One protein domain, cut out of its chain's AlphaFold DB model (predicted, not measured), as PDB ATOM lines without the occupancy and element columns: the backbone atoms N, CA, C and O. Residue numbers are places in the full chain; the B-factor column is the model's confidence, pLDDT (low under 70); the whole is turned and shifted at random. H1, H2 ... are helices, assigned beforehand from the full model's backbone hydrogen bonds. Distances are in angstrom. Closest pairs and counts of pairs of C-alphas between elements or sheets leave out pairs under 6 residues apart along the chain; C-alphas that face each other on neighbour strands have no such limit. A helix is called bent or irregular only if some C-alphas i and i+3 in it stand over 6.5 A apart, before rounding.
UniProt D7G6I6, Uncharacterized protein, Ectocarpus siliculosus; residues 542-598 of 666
ATOM      1  N   LEU A 542     164.706 135.145 130.090       92.44
ATOM      2  CA  LEU A 542     166.016 135.100 129.416       92.44
ATOM      3  C   LEU A 542     167.103 134.500 130.324       92.44
ATOM      4  O   LEU A 542     167.853 133.621 129.897       92.44
ATOM      5  N   PHE A 543     167.191 134.943 131.584       91.31
ATOM      6  CA  PHE A 543     168.150 134.378 132.536       91.31
ATOM      7  C   PHE A 543     167.793 132.943 132.941       91.31
ATOM      8  O   PHE A 543     168.696 132.121 133.073       91.31
ATOM      9  N   LYS A 544     166.502 132.612 133.101       89.06
ATOM     10  CA  LYS A 544     166.044 131.253 133.432       89.06
ATOM     11  C   LYS A 544     166.450 130.259 132.339       89.06
ATOM     12  O   LYS A 544     167.000 129.210 132.670       89.06
ATOM     13  N   ALA A 545     166.219 130.623 131.073       90.12
ATOM     14  CA  ALA A 545     166.560 129.836 129.890       90.12
ATOM     15  C   ALA A 545     168.079 129.655 129.728       90.12
ATOM     16  O   ALA A 545     168.544 128.545 129.487       90.12
ATOM     17  N   ALA A 546     168.874 130.711 129.943       89.50
ATOM     18  CA  ALA A 546     170.334 130.641 129.821       89.50
ATOM     19  C   ALA A 546     170.995 129.588 130.736       89.50
ATOM     20  O   ALA A 546     172.090 129.114 130.429       89.50
ATOM     21  N   ARG A 547     170.354 129.200 131.851       84.88
ATOM     22  CA  ARG A 547     170.905 128.213 132.797       84.88
ATOM     23  C   ARG A 547     171.104 126.822 132.189       84.88
ATOM     24  O   ARG A 547     172.012 126.140 132.650       84.88
ATOM     25  N   ILE A 548     170.365 126.426 131.143       81.75
ATOM     26  CA  ILE A 548     170.529 125.092 130.524       81.75
ATOM     27  C   ILE A 548     171.893 124.914 129.831       81.75
ATOM     28  O   ILE A 548     172.354 123.798 129.624       81.75
ATOM     29  N   ILE A 549     172.581 126.020 129.525       79.81
ATOM     30  CA  ILE A 549     173.934 126.039 128.942       79.81
ATOM     31  C   ILE A 549     175.014 126.016 130.053       79.81
ATOM     32  O   ILE A 549     176.198 125.814 129.796       79.81
ATOM     33  N   ASN A 550     174.632 126.208 131.322       78.56
ATOM     34  CA  ASN A 550     175.548 126.196 132.461       78.56
ATOM     35  C   ASN A 550     175.522 124.841 133.182       78.56
ATOM     36  O   ASN A 550     174.643 124.587 134.007       78.56
ATOM     37  N   HIS A 551     176.561 124.035 132.953       73.50
ATOM     38  CA  HIS A 551     176.776 122.730 133.585       73.50
ATOM     39  C   HIS A 551     176.533 122.696 135.109       73.50
ATOM     40  O   HIS A 551     176.107 121.671 135.629       73.50
ATOM     41  N   VAL A 552     176.763 123.793 135.844       71.25
ATOM     42  CA  VAL A 552     176.532 123.848 137.301       71.25
ATOM     43  C   VAL A 552     175.044 123.779 137.660       71.25
ATOM     44  O   VAL A 552     174.698 123.118 138.633       71.25
ATOM     45  N   HIS A 553     174.168 124.427 136.885       69.81
ATOM     46  CA  HIS A 553     172.715 124.376 137.107       69.81
ATOM     47  C   HIS A 553     172.091 123.127 136.496       69.81
ATOM     48  O   HIS A 553     171.176 122.553 137.070       69.81
ATOM     49  N   VAL A 554     172.636 122.667 135.372       71.56
ATOM     50  CA  VAL A 554     172.242 121.414 134.719       71.56
ATOM     51  C   VAL A 554     172.419 120.207 135.656       71.56
ATOM     52  O   VAL A 554     171.555 119.343 135.696       71.56
ATOM     53  N   ARG A 555     173.459 120.193 136.507       70.44
ATOM     54  CA  ARG A 555     173.636 119.201 137.596       70.44
ATOM     55  C   ARG A 555     172.571 119.240 138.699       70.44
ATOM     56  O   ARG A 555     172.575 118.369 139.560       70.44
ATOM     57  N   GLN A 556     171.742 120.278 138.743       68.69
ATOM     58  CA  GLN A 556     170.779 120.547 139.818       68.69
ATOM     59  C   GLN A 556     169.324 120.415 139.345       68.69
ATOM     60  O   GLN A 556     168.409 120.766 140.090       68.69
ATOM     61  N   GLN A 557     169.101 119.941 138.117       64.62
ATOM     62  CA  GLN A 557     167.776 119.708 137.544       64.62
ATOM     63  C   GLN A 557     167.656 118.246 137.074       64.62
ATOM     64  O   GLN A 557     168.659 117.682 136.630       64.62
ATOM     65  N   PRO A 558     166.465 117.624 137.159       58.75
ATOM     66  CA  PRO A 558     166.200 116.333 136.528       58.75
ATOM     67  C   PRO A 558     166.486 116.363 135.021       58.75
ATOM     68  O   PRO A 558     166.316 117.394 134.371       58.75
ATOM     69  N   LEU A 559     166.906 115.220 134.471       53.38
ATOM     70  CA  LEU A 559     167.256 115.070 133.052       53.38
ATOM     71  C   LEU A 559     166.087 115.426 132.121       53.38
ATOM     72  O   LEU A 559     166.285 116.114 131.123       53.38
ATOM     73  N   ASP A 560     164.878 114.998 132.485       58.47
ATOM     74  CA  ASP A 560     163.676 115.106 131.651       58.47
ATOM     75  C   ASP A 560     163.026 116.508 131.677       58.47
ATOM     76  O   ASP A 560     162.200 116.823 130.822       58.47
ATOM     77  N   ASP A 561     163.432 117.380 132.611       66.19
ATOM     78  CA  ASP A 561     162.915 118.754 132.764       66.19
ATOM     79  C   ASP A 561     163.599 119.781 131.830       66.19
ATOM     80  O   ASP A 561     163.226 120.963 131.807       66.19
ATOM     81  N   ILE A 562     164.644 119.385 131.091       74.12
ATOM     82  CA  ILE A 562     165.482 120.298 130.297       74.12
ATOM     83  C   ILE A 562     165.039 120.304 128.828       74.12
ATOM     84  O   ILE A 562     165.606 119.606 127.991       74.12
ATOM     85  N   ASP A 563     164.067 121.155 128.488       84.75
ATOM     86  CA  ASP A 563     163.702 121.425 127.090       84.75
ATOM     87  C   ASP A 563     164.583 122.532 126.458       84.75
ATOM     88  O   ASP A 563     164.531 123.683 126.905       84.75
ATOM     89  N   PRO A 564     165.348 122.247 125.382       87.19
ATOM     90  CA  PRO A 564     166.091 123.254 124.621       87.19
ATOM     91  C   PRO A 564     165.238 124.370 123.994       87.19
ATOM     92  O   PRO A 564     165.771 125.447 123.719       87.19
ATOM     93  N   GLU A 565     163.931 124.162 123.776       90.44
ATOM     94  CA  GLU A 565     163.060 125.137 123.098       90.44
ATOM     95  C   GLU A 565     162.945 126.467 123.859       90.44
ATOM     96  O   GLU A 565     162.690 127.512 123.254       90.44
ATOM     97  N   VAL A 566     163.222 126.479 125.171       90.19
ATOM     98  CA  VAL A 566     163.264 127.709 125.984       90.19
ATOM     99  C   VAL A 566     164.300 128.721 125.484       90.19
ATOM    100  O   VAL A 566     164.182 129.906 125.790       90.19
ATOM    101  N   LEU A 567     165.297 128.296 124.696       91.75
ATOM    102  CA  LEU A 567     166.286 129.187 124.084       91.75
ATOM    103  C   LEU A 567     165.745 129.997 122.895       91.75
ATOM    104  O   LEU A 567     166.351 131.008 122.544       91.75
ATOM    105  N   SER A 568     164.578 129.651 122.338       92.81
ATOM    106  CA  SER A 568     163.895 130.440 121.291       92.81
ATOM    107  C   SER A 568     163.581 131.892 121.705       92.81
ATOM    108  O   SER A 568     163.355 132.760 120.861       92.81
ATOM    109  N   ILE A 569     163.623 132.198 123.010       92.31
ATOM    110  CA  ILE A 569     163.514 133.557 123.562       92.31
ATOM    111  C   ILE A 569     164.666 134.494 123.132       92.31
ATOM    112  O   ILE A 569     164.510 135.724 123.160       92.31
ATOM    113  N   PHE A 570     165.814 133.936 122.733       93.69
ATOM    114  CA  PHE A 570     166.951 134.659 122.169       93.69
ATOM    115  C   PHE A 570     166.785 134.765 120.640       93.69
ATOM    116  O   PHE A 570     166.930 133.755 119.958       93.69
ATOM    117  N   PRO A 571     166.552 135.963 120.055       92.38
ATOM    118  CA  PRO A 571     166.238 136.097 118.625       92.38
ATOM    119  C   PRO A 571     167.325 135.577 117.676       92.38
ATOM    120  O   PRO A 571     167.036 135.291 116.520       92.38
ATOM    121  N   PHE A 572     168.561 135.497 118.174       92.62
ATOM    122  CA  PHE A 572     169.752 135.069 117.451       92.62
ATOM    123  C   PHE A 572     170.035 133.559 117.520       92.62
ATOM    124  O   PHE A 572     171.046 133.133 116.967       92.62
ATOM    125  N   ILE A 573     169.202 132.774 118.213       92.25
ATOM    126  CA  ILE A 573     169.270 131.307 118.241       92.25
ATOM    127  C   ILE A 573     168.206 130.778 117.274       92.25
ATOM    128  O   ILE A 573     167.028 131.115 117.394       92.25
ATOM    129  N   SER A 574     168.612 129.973 116.293       92.06
ATOM    130  CA  SER A 574     167.699 129.392 115.306       92.06
ATOM    131  C   SER A 574     167.115 128.056 115.776       92.06
ATOM    132  O   SER A 574     167.669 127.372 116.636       92.06
ATOM    133  N   SER A 575     166.024 127.620 115.141       92.62
ATOM    134  CA  SER A 575     165.491 126.263 115.331       92.62
ATOM    135  C   SER A 575     166.484 125.167 114.918       92.62
ATOM    136  O   SER A 575     166.411 124.056 115.440       92.62
ATOM    137  N   GLY A 576     167.440 125.469 114.030       94.56
ATOM    138  CA  GLY A 576     168.552 124.574 113.704       94.56
ATOM    139  C   GLY A 576     169.510 124.404 114.882       94.56
ATOM    140  O   GLY A 576     169.839 123.277 115.238       94.56
ATOM    141  N   ASP A 577     169.875 125.501 115.551       91.25
ATOM    142  CA  ASP A 577     170.735 125.471 116.742       91.25
ATOM    143  C   ASP A 577     170.058 124.723 117.901       91.25
ATOM    144  O   ASP A 577     170.693 123.905 118.562       91.25
ATOM    145  N   ILE A 578     168.751 124.935 118.102       91.44
ATOM    146  CA  ILE A 578     167.941 124.200 119.089       91.44
ATOM    147  C   ILE A 578     167.880 122.703 118.744       91.44
ATOM    148  O   ILE A 578     167.989 121.865 119.636       91.44
ATOM    149  N   THR A 579     167.748 122.347 117.461       91.31
ATOM    150  CA  THR A 579     167.726 120.943 117.008       91.31
ATOM    151  C   THR A 579     169.077 120.259 117.223       91.31
ATOM    152  O   THR A 579     169.114 119.147 117.747       91.31
ATOM    153  N   ASN A 580     170.183 120.933 116.891       89.94
ATOM    154  CA  ASN A 580     171.538 120.430 117.125       89.94
ATOM    155  C   ASN A 580     171.802 120.259 118.628       89.94
ATOM    156  O   ASN A 580     172.183 119.175 119.061       89.94
ATOM    157  N   LEU A 581     171.487 121.273 119.442       86.69
ATOM    158  CA  LEU A 581     171.619 121.199 120.898       86.69
ATOM    159  C   LEU A 581     170.767 120.070 121.495       86.69
ATOM    160  O   LEU A 581     171.223 119.391 122.407       86.69
ATOM    161  N   ARG A 582     169.554 119.831 120.980       87.31
ATOM    162  CA  ARG A 582     168.686 118.718 121.409       87.31
ATOM    163  C   ARG A 582     169.278 117.344 121.057       87.31
ATOM    164  O   ARG A 582     169.058 116.400 121.809       87.31
ATOM    165  N   ALA A 583     170.051 117.236 119.973       87.12
ATOM    166  CA  ALA A 583     170.786 116.022 119.608       87.12
ATOM    167  C   ALA A 583     172.090 115.837 120.413       87.12
ATOM    168  O   ALA A 583     172.433 114.710 120.761       87.12
ATOM    169  N   GLU A 584     172.791 116.924 120.751       87.06
ATOM    170  CA  GLU A 584     174.010 116.913 121.579       87.06
ATOM    171  C   GLU A 584     173.713 116.781 123.087       87.06
ATOM    172  O   GLU A 584     174.572 116.340 123.855       87.06
ATOM    173  N   MET A 585     172.495 117.126 123.532       81.38
ATOM    174  CA  MET A 585     172.111 117.148 124.950       81.38
ATOM    175  C   MET A 585     172.415 115.831 125.687       81.38
ATOM    176  O   MET A 585     173.003 115.909 126.764       81.38
ATOM    177  N   PRO A 586     172.122 114.622 125.159       82.81
ATOM    178  CA  PRO A 586     172.459 113.376 125.849       82.81
ATOM    179  C   PRO A 586     173.967 113.201 126.088       82.81
ATOM    180  O   PRO A 586     174.358 112.705 127.146       82.81
ATOM    181  N   GLU A 587     174.831 113.626 125.161       84.44
ATOM    182  CA  GLU A 587     176.289 113.563 125.348       84.44
ATOM    183  C   GLU A 587     176.769 114.602 126.366       84.44
ATOM    184  O   GLU A 587     177.556 114.279 127.261       84.44
ATOM    185  N   TYR A 588     176.238 115.824 126.290       80.25
ATOM    186  CA  TYR A 588     176.499 116.889 127.257       80.25
ATOM    187  C   TYR A 588     176.080 116.477 128.678       80.25
ATOM    188  O   TYR A 588     176.899 116.544 129.595       80.25
ATOM    189  N   MET A 589     174.865 115.952 128.866       76.75
ATOM    190  CA  MET A 589     174.385 115.441 130.157       76.75
ATOM    191  C   MET A 589     175.261 114.293 130.677       76.75
ATOM    192  O   MET A 589     175.633 114.285 131.855       76.75
ATOM    193  N   ASN A 590     175.666 113.360 129.808       79.25
ATOM    194  CA  ASN A 590     176.597 112.288 130.170       79.25
ATOM    195  C   ASN A 590     177.965 112.833 130.615       79.25
ATOM    196  O   ASN A 590     178.500 112.379 131.626       79.25
ATOM    197  N   ALA A 591     178.533 113.825 129.925       79.31
ATOM    198  CA  ALA A 591     179.799 114.451 130.317       79.31
ATOM    199  C   ALA A 591     179.680 115.224 131.646       79.31
ATOM    200  O   ALA A 591     180.548 115.122 132.519       79.31
ATOM    201  N   VAL A 592     178.575 115.951 131.834       74.69
ATOM    202  CA  VAL A 592     178.262 116.708 133.054       74.69
ATOM    203  C   VAL A 592     178.100 115.786 134.272       74.69
ATOM    204  O   VAL A 592     178.542 116.168 135.363       74.69
ATOM    205  N   THR A 593     177.552 114.581 134.066       70.44
ATOM    206  CA  THR A 593     177.326 113.533 135.084       70.44
ATOM    207  C   THR A 593     178.572 112.676 135.350       70.44
ATOM    208  O   THR A 593     178.877 112.389 136.502       70.44
ATOM    209  N   ARG A 594     179.377 112.341 134.332       67.00
ATOM    210  CA  ARG A 594     180.671 111.638 134.511       67.00
ATOM    211  C   ARG A 594     181.710 112.478 135.256       67.00
ATOM    212  O   ARG A 594     182.532 111.935 135.982       67.00
ATOM    213  N   GLN A 595     181.651 113.806 135.134       60.19
ATOM    214  CA  GLN A 595     182.419 114.692 136.020       60.19
ATOM    215  C   GLN A 595     181.942 114.655 137.481       60.19
ATOM    216  O   GLN A 595     182.675 115.088 138.363       60.19
ATOM    217  N   LEU A 596     180.720 114.187 137.740       53.81
ATOM    218  CA  LEU A 596     180.157 114.054 139.080       53.81
ATOM    219  C   LEU A 596     180.655 112.763 139.740       53.81
ATOM    220  O   LEU A 596     181.096 112.825 140.883       53.81
ATOM    221  N   SER A 597     180.713 111.644 139.002       53.09
ATOM    222  CA  SER A 597     181.354 110.421 139.504       53.09
ATOM    223  C   SER A 597     182.837 110.658 139.792       53.09
ATOM    224  O   SER A 597     183.230 110.536 140.940       53.09
ATOM    225  N   CYS A 598     183.638 111.164 138.842       48.72
ATOM    226  CA  CYS A 598     185.079 111.331 139.093       48.72
ATOM    227  C   CYS A 598     185.438 112.398 140.147       48.72
ATOM    228  O   CYS A 598     186.549 112.377 140.678       48.72
TER     229      CYS A 598
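What this domain is: This is residues 542 to 598 of the 666 residues of an uncharacterized protein of Ectocarpus siliculosus (UniProt D7G6I6). One long bent helix, H4, makes the length of this domain, and three short helices form a smaller group along one side of it. H3 folds back beside the first arm, H4a, as a hairpin; H1 packs on H3, which lies between it and H4a, while H2 meets the second arm, H4b. The printed part has 57 residues with four named helices, in the order H1, H2, H3, H4, and no named strand; the class is all helix. The whole is compact, with a radius of gyration of the C-alphas of 11.5 A, yet elongated in outline, spanning 37 by 22 by 17 A.

Where its parts are: Begin with H4, residues 575 to 598, which was assigned as one helix by its hydrogen bonds but is bent: C-alphas 583 and 586 are 7.0 A apart. Find C-alpha 575 at (165.491, 126.263, 115.331); from there H4a, residues 575 to 583, runs 12.3 A. H4b, residues 586 to 598, then runs 18.4 A to C-alpha 598 at (185.079, 111.331, 139.093). H3 is residues 564 to 569, 10.7 A long, and H2 is residues 551 to 554, 4.9 A long. For H1, residues 542 to 549, start at C-alpha 542 at (166.016, 135.100, 129.416) and go 12.0 A.

How they stand to each other: Look first at the bend, where the lines of H4a and H4b stand at a steep tilt of 44 degrees. H3 and H4a touch as a helical hairpin, opposite ways at a shallow tilt of 25 degrees; their closest C-alphas, of Pro 564 and Ile 578, are 5.9 A apart. Beyond H3 you reach H1, which touches it with the C-alphas of Ala 545 and Val 566 closest at 5.5 A. H1 and H3 run opposite ways at a shallow tilt of 33 degrees, only just short of steep. H4b, with residues 589 to 592 alone, only just touches H2, with 3 pairs of C-alphas within 8 A, closest at His 551 and Val 592, 6.2 A. H1 and H2 touch only at the corner by their link, and only just, with 3 such pairs; the closest C-alphas, of Ile 548 and Val 554, are 5.8 A apart. H1 is apart from H4a and H4b. In H4a every O i to N i+4 pair is within hydrogen-bond range; H4b has 8 of 9, H1 1 of 4 beside 4 of 5 O i to N i+3 pairs, H3 0 of 2 beside 2 of 3, and H2 is too short for an i+4 pair.

The domain as a whole: The two C-alphas farthest apart are those of Pro 571 and Cys 598, at 37.2 A. The printed part has no cut and no long link. The mean pLDDT of the printed part is 80.0; look for values under 70 at residue 553, residues 556 to 561 and residues 594 to 598.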